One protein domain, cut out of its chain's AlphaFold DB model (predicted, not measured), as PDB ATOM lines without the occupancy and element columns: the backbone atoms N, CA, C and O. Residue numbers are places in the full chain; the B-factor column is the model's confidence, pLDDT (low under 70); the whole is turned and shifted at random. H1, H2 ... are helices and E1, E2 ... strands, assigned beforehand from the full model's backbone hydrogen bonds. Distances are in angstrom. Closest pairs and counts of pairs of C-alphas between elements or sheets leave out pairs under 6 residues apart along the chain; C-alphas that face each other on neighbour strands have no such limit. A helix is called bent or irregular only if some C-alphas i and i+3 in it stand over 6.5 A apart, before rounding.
ATOM      1  N   SER A  59     -42.743  47.272  -8.998       97.25
ATOM      2  CA  SER A  59     -41.714  46.833  -8.055       97.25
ATOM      3  C   SER A  59     -40.300  46.861  -8.642       97.25
ATOM      4  O   SER A  59     -40.104  46.395  -9.769       97.25
ATOM      5  N   GLU A  60     -39.309  47.294  -7.864       97.62
ATOM      6  CA  GLU A  60     -37.903  47.274  -8.292       97.62
ATOM      7  C   GLU A  60     -37.230  45.918  -8.056       97.62
ATOM      8  O   GLU A  60     -36.304  45.552  -8.780       97.62
ATOM      9  N   LYS A  61     -37.690  45.168  -7.049       97.81
ATOM     10  CA  LYS A  61     -37.067  43.913  -6.618       97.81
ATOM     11  C   LYS A  61     -38.107  42.930  -6.085       97.81
ATOM     12  O   LYS A  61     -39.082  43.326  -5.446       97.81
ATOM     13  N   VAL A  62     -37.872  41.645  -6.338       98.06
ATOM     14  CA  VAL A  62     -38.653  40.523  -5.806       98.06
ATOM     15  C   VAL A  62     -37.686  39.520  -5.187       98.06
ATOM     16  O   VAL A  62     -36.705  39.131  -5.816       98.06
ATOM     17  N   GLU A  63     -37.968  39.110  -3.959       98.00
ATOM     18  CA  GLU A  63     -37.219  38.123  -3.193       98.00
ATOM     19  C   GLU A  63     -38.145  36.999  -2.723       98.00
ATOM     20  O   GLU A  63     -39.370  37.124  -2.685       98.00
ATOM     21  N   THR A  64     -37.540  35.877  -2.354       97.38
ATOM     22  CA  THR A  64     -38.248  34.732  -1.780       97.38
ATOM     23  C   THR A  64     -38.360  34.891  -0.266       97.38
ATOM     24  O   THR A  64     -37.379  35.221   0.396       97.38
ATOM     25  N   PHE A  65     -39.536  34.618   0.297       97.19
ATOM     26  CA  PHE A  65     -39.791  34.690   1.733       97.19
ATOM     27  C   PHE A  65     -40.378  33.380   2.268       97.19
ATOM     28  O   PHE A  65     -41.422  32.927   1.801       97.19
ATOM     29  N   SER A  66     -39.733  32.807   3.291       96.19
ATOM     30  CA  SER A  66     -40.081  31.488   3.845       96.19
ATOM     31  C   SER A  66     -40.057  31.461   5.378       96.19
ATOM     32  O   SER A  66     -39.312  30.692   5.987       96.19
ATOM     33  N   ALA A  67     -40.854  32.303   6.038       94.31
ATOM     34  CA  ALA A  67     -40.962  32.249   7.497       94.31
ATOM     35  C   ALA A  67     -41.780  31.036   7.967       94.31
ATOM     36  O   ALA A  67     -42.893  30.791   7.498       94.31
ATOM     37  N   SER A  68     -41.247  30.312   8.955       92.81
ATOM     38  CA  SER A  68     -41.835  29.078   9.493       92.81
ATOM     39  C   SER A  68     -43.195  29.267  10.174       92.81
ATOM     40  O   SER A  68     -43.967  28.313  10.238       92.81
ATOM     41  N   SER A  69     -43.488  30.476  10.658       92.81
ATOM     42  CA  SER A  69     -44.749  30.872  11.300       92.81
ATOM     43  C   SER A  69     -45.835  31.315  10.314       92.81
ATOM     44  O   SER A  69     -46.902  31.749  10.736       92.81
ATOM     45  N   THR A  70     -45.576  31.229   9.008       92.12
ATOM     46  CA  THR A  70     -46.492  31.685   7.958       92.12
ATOM     47  C   THR A  70     -46.836  30.539   7.003       92.12
ATOM     48  O   THR A  70     -46.085  29.559   6.924       92.12
ATOM     49  N   PRO A  71     -47.911  30.660   6.201       94.56
ATOM     50  CA  PRO A  71     -48.188  29.728   5.104       94.56
ATOM     51  C   PRO A  71     -47.031  29.585   4.096       94.56
ATOM     52  O   PRO A  71     -46.987  28.616   3.343       94.56
ATOM     53  N   CYS A  72     -46.056  30.500   4.125       96.38
ATOM     54  CA  CYS A  72     -44.906  30.530   3.229       96.38
ATOM     55  C   CYS A  72     -43.805  29.500   3.565       96.38
ATOM     56  O   CYS A  72     -42.792  29.443   2.876       96.38
ATOM     57  N   LYS A  73     -43.952  28.697   4.634       95.19
ATOM     58  CA  LYS A  73     -42.912  27.750   5.090       95.19
ATOM     59  C   LYS A  73     -42.518  26.722   4.023       95.19
ATOM     60  O   LYS A  73     -41.335  26.498   3.796       95.19
ATOM     61  N   ASN A  74     -43.511  26.059   3.429       95.12
ATOM     62  CA  ASN A  74     -43.287  24.961   2.476       95.12
ATOM     63  C   ASN A  74     -43.351  25.441   1.022       95.12
ATOM     64  O   ASN A  74     -42.718  24.862   0.144       95.12
ATOM     65  N   THR A  75     -44.122  26.497   0.775       95.62
ATOM     66  CA  THR A  75     -44.248  27.149  -0.526       95.62
ATOM     67  C   THR A  75     -43.884  28.609  -0.324       95.62
ATOM     68  O   THR A  75     -44.707  29.352   0.209       95.62
ATOM     69  N   PRO A  76     -42.656  29.014  -0.679       97.06
ATOM     70  CA  PRO A  76     -42.198  30.365  -0.420       97.06
ATOM     71  C   PRO A  76     -43.105  31.426  -1.043       97.06
ATOM     72  O   PRO A  76     -43.568  31.278  -2.174       97.06
ATOM     73  N   CYS A  77     -43.332  32.502  -0.301       98.00
ATOM     74  CA  CYS A  77     -44.065  33.664  -0.780       98.00
ATOM     75  C   CYS A  77     -43.120  34.650  -1.466       98.00
ATOM     76  O   CYS A  77     -41.905  34.632  -1.254       98.00
ATOM     77  N   GLU A  78     -43.690  35.559  -2.247       98.06
ATOM     78  CA  GLU A  78     -42.943  36.676  -2.817       98.06
ATOM     79  C   GLU A  78     -42.871  37.822  -1.808       98.06
ATOM     80  O   GLU A  78     -43.898  38.285  -1.309       98.06
ATOM     81  N   LYS A  79     -41.660  38.310  -1.541       98.50
ATOM     82  CA  LYS A  79     -41.418  39.599  -0.894       98.50
ATOM     83  C   LYS A  79     -41.019  40.606  -1.961       98.50
ATOM     84  O   LYS A  79     -40.053  40.400  -2.684       98.50
ATOM     85  N   VAL A  80     -41.767  41.688  -2.074       98.56
ATOM     86  CA  VAL A  80     -41.643  42.646  -3.171       98.56
ATOM     87  C   VAL A  80     -41.353  44.030  -2.620       98.56
ATOM     88  O   VAL A  80     -41.958  44.445  -1.633       98.56
ATOM     89  N   TYR A  81     -40.452  44.741  -3.284       98.56
ATOM     90  CA  TYR A  81     -39.974  46.056  -2.882       98.56
ATOM     91  C   TYR A  81     -40.452  47.109  -3.877       98.56
ATOM     92  O   TYR A  81     -40.406  46.881  -5.092       98.56
ATOM     93  N   TYR A  82     -40.928  48.234  -3.345       97.81
ATOM     94  CA  TYR A  82     -41.460  49.352  -4.117       97.81
ATOM     95  C   TYR A  82     -40.853  50.676  -3.664       97.81
ATOM     96  O   TYR A  82     -40.641  50.909  -2.470       97.81
ATOM     97  N   GLN A  83     -40.699  51.588  -4.623       95.81
ATOM     98  CA  GLN A  83     -40.279  52.968  -4.424       95.81
ATOM     99  C   GLN A  83     -38.963  53.073  -3.651       95.81
ATOM    100  O   GLN A  83     -38.868  53.832  -2.688       95.81
ATOM    101  N   LYS A  84     -37.944  52.330  -4.103       95.88
ATOM    102  CA  LYS A  84     -36.601  52.293  -3.489       95.88
ATOM    103  C   LYS A  84     -36.658  51.830  -2.032       95.88
ATOM    104  O   LYS A  84     -36.239  52.547  -1.131       95.88
ATOM    105  N   ASP A  85     -37.230  50.647  -1.830       96.25
ATOM    106  CA  ASP A  85     -37.394  50.010  -0.519       96.25
ATOM    107  C   ASP A  85     -38.267  50.804   0.472       96.25
ATOM    108  O   ASP A  85     -38.359  50.434   1.637       96.25
ATOM    109  N   LYS A  86     -38.984  51.852   0.039       94.94
ATOM    110  CA  LYS A  86     -39.934  52.565   0.909       94.94
ATOM    111  C   LYS A  86     -41.061  51.647   1.392       94.94
ATOM    112  O   LYS A  86     -41.517  51.783   2.528       94.94
ATOM    113  N   TYR A  87     -41.505  50.723   0.537       96.81
ATOM    114  CA  TYR A  87     -42.486  49.701   0.894       96.81
ATOM    115  C   TYR A  87     -41.944  48.307   0.608       96.81
ATOM    116  O   TYR A  87     -41.508  48.021  -0.509       96.81
ATOM    117  N   GLU A  88     -42.061  47.422   1.592       98.06
ATOM    118  CA  GLU A  88     -41.794  45.994   1.437       98.06
ATOM    119  C   GLU A  88     -43.092  45.236   1.685       98.06
ATOM    120  O   GLU A  88     -43.753  45.446   2.701       98.06
ATOM    121  N   ILE A  89     -43.485  44.370   0.758       98.44
ATOM    122  CA  ILE A  89     -44.761  43.660   0.834       98.44
ATOM    123  C   ILE A  89     -44.519  42.172   0.646       98.44
ATOM    124  O   ILE A  89     -44.024  41.756  -0.400       98.44
ATOM    125  N   VAL A  90     -44.907  41.365   1.632       98.44
ATOM    126  CA  VAL A  90     -44.988  39.909   1.475       98.44
ATOM    127  C   VAL A  90     -46.382  39.544   0.978       98.44
ATOM    128  O   VAL A  90     -47.394  39.855   1.616       98.44
ATOM    129  N   PHE A  91     -46.428  38.861  -0.164       98.38
ATOM    130  CA  PHE A  91     -47.657  38.365  -0.766       98.38
ATOM    131  C   PHE A  91     -47.971  36.958  -0.260       98.38
ATOM    132  O   PHE A  91     -47.539  35.961  -0.842       98.38
ATOM    133  N   ILE A  92     -48.743  36.866   0.820       97.56
ATOM    134  CA  ILE A  92     -49.191  35.588   1.377       97.56
ATOM    135  C   ILE A  92     -50.436  35.145   0.607       97.56
ATOM    136  O   ILE A  92     -51.393  35.903   0.464       97.56
ATOM    137  N   ASN A  93     -50.414  33.933   0.041       95.50
ATOM    138  CA  ASN A  93     -51.484  33.422  -0.832       95.50
ATOM    139  C   ASN A  93     -51.840  34.387  -1.987       95.50
ATOM    140  O   ASN A  93     -53.003  34.537  -2.365       95.50
ATOM    141  N   GLY A  94     -50.834  35.083  -2.530       96.38
ATOM    142  CA  GLY A  94     -50.999  36.041  -3.627       96.38
ATOM    143  C   GLY A  94     -51.637  37.377  -3.229       96.38
ATOM    144  O   GLY A  94     -52.010  38.151  -4.112       96.38
ATOM    145  N   LYS A  95     -51.774  37.663  -1.927       98.31
ATOM    146  CA  LYS A  95     -52.360  38.900  -1.393       98.31
ATOM    147  C   LYS A  95     -51.348  39.683  -0.565       98.31
ATOM    148  O   LYS A  95     -50.614  39.092   0.214       98.31
ATOM    149  N   ALA A  96     -51.333  41.004  -0.720       98.44
ATOM    150  CA  ALA A  96     -50.549  41.905   0.114       98.44
ATOM    151  C   ALA A  96     -51.045  41.823   1.564       98.44
ATOM    152  O   ALA A  96     -52.120  42.342   1.879       98.44
ATOM    153  N   ASP A  97     -50.281  41.139   2.409       97.56
ATOM    154  CA  ASP A  97     -50.692  40.763   3.765       97.56
ATOM    155  C   ASP A  97     -49.775  41.428   4.795       97.56
ATOM    156  O   ASP A  97     -50.205  42.278   5.574       97.56
ATOM    157  N   TRP A  98     -48.471  41.168   4.689       97.06
ATOM    158  CA  TRP A  98     -47.468  41.844   5.500       97.06
ATOM    159  C   TRP A  98     -46.889  43.022   4.722       97.06
ATOM    160  O   TRP A  98     -46.126  42.839   3.775       97.06
ATOM    161  N   ILE A  99     -47.266  44.233   5.131       97.00
ATOM    162  CA  ILE A  99     -46.815  45.493   4.536       97.00
ATOM    163  C   ILE A  99     -45.908  46.210   5.539       97.00
ATOM    164  O   ILE A  99     -46.356  46.609   6.611       97.00
ATOM    165  N   THR A 100     -44.647  46.400   5.172       96.00
ATOM    166  CA  THR A 100     -43.686  47.236   5.895       96.00
ATOM    167  C   THR A 100     -43.580  48.585   5.196       96.00
ATOM    168  O   THR A 100     -43.415  48.645   3.977       96.00
ATOM    169  N   ILE A 101     -43.667  49.668   5.968       93.88
ATOM    170  CA  ILE A 101     -43.377  51.027   5.504       93.88
ATOM    171  C   ILE A 101     -42.098  51.467   6.208       93.88
ATOM    172  O   ILE A 101     -42.068  51.541   7.437       93.88
ATOM    173  N   ASN A 102     -41.054  51.737   5.434       93.88
ATOM    174  CA  ASN A 102     -39.775  52.191   5.962       93.88
ATOM    175  C   ASN A 102     -39.778  53.717   6.167       93.88
ATOM    176  O   ASN A 102     -40.642  54.437   5.658       93.88
ATOM    177  N   ASP A 103     -38.821  54.199   6.962       90.50
ATOM    178  CA  ASP A 103     -38.605  55.620   7.262       90.50
ATOM    179  C   ASP A 103     -39.830  56.350   7.839       90.50
ATOM    180  O   ASP A 103     -40.040  57.535   7.591       90.50
ATOM    181  N   LEU A 104     -40.658  55.667   8.638       87.62
ATOM    182  CA  LEU A 104     -41.843  56.282   9.249       87.62
ATOM    183  C   LEU A 104     -41.518  57.411  10.240       87.62
ATOM    184  O   LEU A 104     -42.370  58.261  10.484       87.62
ATOM    185  N   SER A 105     -40.296  57.455  10.777       87.88
ATOM    186  CA  SER A 105     -39.837  58.481  11.725       87.88
ATOM    187  C   SER A 105     -39.818  59.899  11.149       87.88
ATOM    188  O   SER A 105     -39.766  60.861  11.911       87.88
ATOM    189  N   GLN A 106     -39.878  60.048   9.822       87.12
ATOM    190  CA  GLN A 106     -39.997  61.351   9.166       87.12
ATOM    191  C   GLN A 106     -41.425  61.932   9.219       87.12
ATOM    192  O   GLN A 106     -41.627  63.075   8.812       87.12
ATOM    193  N   TYR A 107     -42.415  61.159   9.688       85.50
ATOM    194  CA  TYR A 107     -43.823  61.553   9.763       85.50
ATOM    195  C   TYR A 107     -44.294  61.702  11.217       85.50
ATOM    196  O   TYR A 107     -43.892  60.944  12.099       85.50
ATOM    197  N   ASP A 108     -45.194  62.658  11.465       86.38
ATOM    198  CA  ASP A 108     -45.788  62.892  12.787       86.38
ATOM    199  C   ASP A 108     -46.955  61.922  13.046       86.38
ATOM    200  O   ASP A 108     -48.120  62.279  12.877       86.38
ATOM    201  N   LEU A 109     -46.645  60.675  13.414       84.62
ATOM    202  CA  LEU A 109     -47.626  59.611  13.679       84.62
ATOM    203  C   LEU A 109     -48.236  59.712  15.088       84.62
ATOM    204  O   LEU A 109     -48.067  58.824  15.925       84.62
ATOM    205  N   LYS A 110     -48.949  60.807  15.345       84.75
ATOM    206  CA  LYS A 110     -49.838  60.944  16.507       84.75
ATOM    207  C   LYS A 110     -51.239  60.437  16.179       84.75
ATOM    208  O   LYS A 110     -51.565  60.218  15.011       84.75
ATOM    209  N   GLU A 111     -52.061  60.268  17.207       80.25
ATOM    210  CA  GLU A 111     -53.440  59.784  17.088       80.25
ATOM    211  C   GLU A 111     -54.236  60.601  16.059       80.25
ATOM    212  O   GLU A 111     -54.806  60.044  15.124       80.25
ATOM    213  N   GLU A 112     -54.133  61.928  16.117       81.25
ATOM    214  CA  GLU A 112     -54.786  62.869  15.202       81.25
ATOM    215  C   GLU A 112     -54.302  62.798  13.735       81.25
ATOM    216  O   GLU A 112     -54.953  63.327  12.823       81.25
ATOM    217  N   ASN A 113     -53.175  62.123  13.485       84.62
ATOM    218  CA  ASN A 113     -52.464  62.102  12.205       84.62
ATOM    219  C   ASN A 113     -52.362  60.704  11.573       84.62
ATOM    220  O   ASN A 113     -51.718  60.549  10.533       84.62
ATOM    221  N   ILE A 114     -53.030  59.687  12.127       86.12
ATOM    222  CA  ILE A 114     -53.017  58.318  11.572       86.12
ATOM    223  C   ILE A 114     -53.532  58.245  10.119       86.12
ATOM    224  O   ILE A 114     -53.147  57.367   9.344       86.12
ATOM    225  N   GLU A 115     -54.338  59.227   9.714       89.38
ATOM    226  CA  GLU A 115     -54.872  59.392   8.357       89.38
ATOM    227  C   GLU A 115     -53.797  59.566   7.277       89.38
ATOM    228  O   GLU A 115     -54.059  59.277   6.107       89.38
ATOM    229  N   ILE A 116     -52.561  59.915   7.658       88.38
ATOM    230  CA  ILE A 116     -51.380  59.905   6.776       88.38
ATOM    231  C   ILE A 116     -51.177  58.524   6.116       88.38
ATOM    232  O   ILE A 116     -50.654  58.438   4.998       88.38
ATOM    233  N   LEU A 117     -51.633  57.449   6.771       89.19
ATOM    234  CA  LEU A 117     -51.594  56.067   6.278       89.19
ATOM    235  C   LEU A 117     -52.855  55.652   5.485       89.19
ATOM    236  O   LEU A 117     -53.014  54.486   5.106       89.19
ATOM    237  N   GLY A 118     -53.777  56.586   5.223       88.56
ATOM    238  CA  GLY A 118     -55.057  56.323   4.557       88.56
ATOM    239  C   GLY A 118     -56.036  55.507   5.409       88.56
ATOM    240  O   GLY A 118     -56.979  54.906   4.880       88.56
TER     241      GLY A 118
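What this domain is: This is residues 59 to 118 of the 131 residues of an uncharacterized protein of Flavobacterium johnsoniae (UniProt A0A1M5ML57). A strongly twisted slab of four antiparallel strands, E1 to E4, has a tail after E4 that leads away to a short irregular helix, H1; residues 110 to 115 stick out. The long loop between E1 and E2 lies at the opposite end of the longest axis. The printed part has 60 residues, with four named strands followed by one named helix; the sheet order is E1 E2 E3 E4, and the class is mixed, helices and strands. The whole is loose, with a radius of gyration of the C-alphas of 13.7 A, and elongated, spanning 41 by 24 by 16 A.

Where its parts are: E1 is residues 61 to 65, beginning at C-alpha 61 (-37.067, 43.913, -6.618). E2, residues 77 to 82, measures 16.2 A, E3, residues 87 to 92, 15.6 A, and E4, residues 95 to 101, 16.6 A. H1, residues 111 to 117, ends at C-alpha 117 (-51.594, 56.067, 6.278); it is irregular, with C-alphas 112 and 115 7.7 A apart.

How they stand to each other: The four strands form a meander, each the antiparallel neighbour of the one before. The hairpin E1 and E2 has N 63 and O 79 within hydrogen-bond range at 2.8 A, the hairpin E2 and E3 has N 89 and O 80 at 2.8 A, and the hairpin E3 and E4 has N 90 and O 98 at 2.9 A. E1 and E4 are the edge strands and are apart. H1 is not on the sheet; 0 of its 3 O i to N i+4 pairs and 2 of its 4 O i to N i+3 pairs are within range.

The domain as a whole: The two C-alphas farthest apart, those of Asn 74 and Glu 112, are 41.6 A apart. The link from E1 to E2, 11 residues, is long. The printed part has no cut, and no printed residue is under 70 in pLDDT.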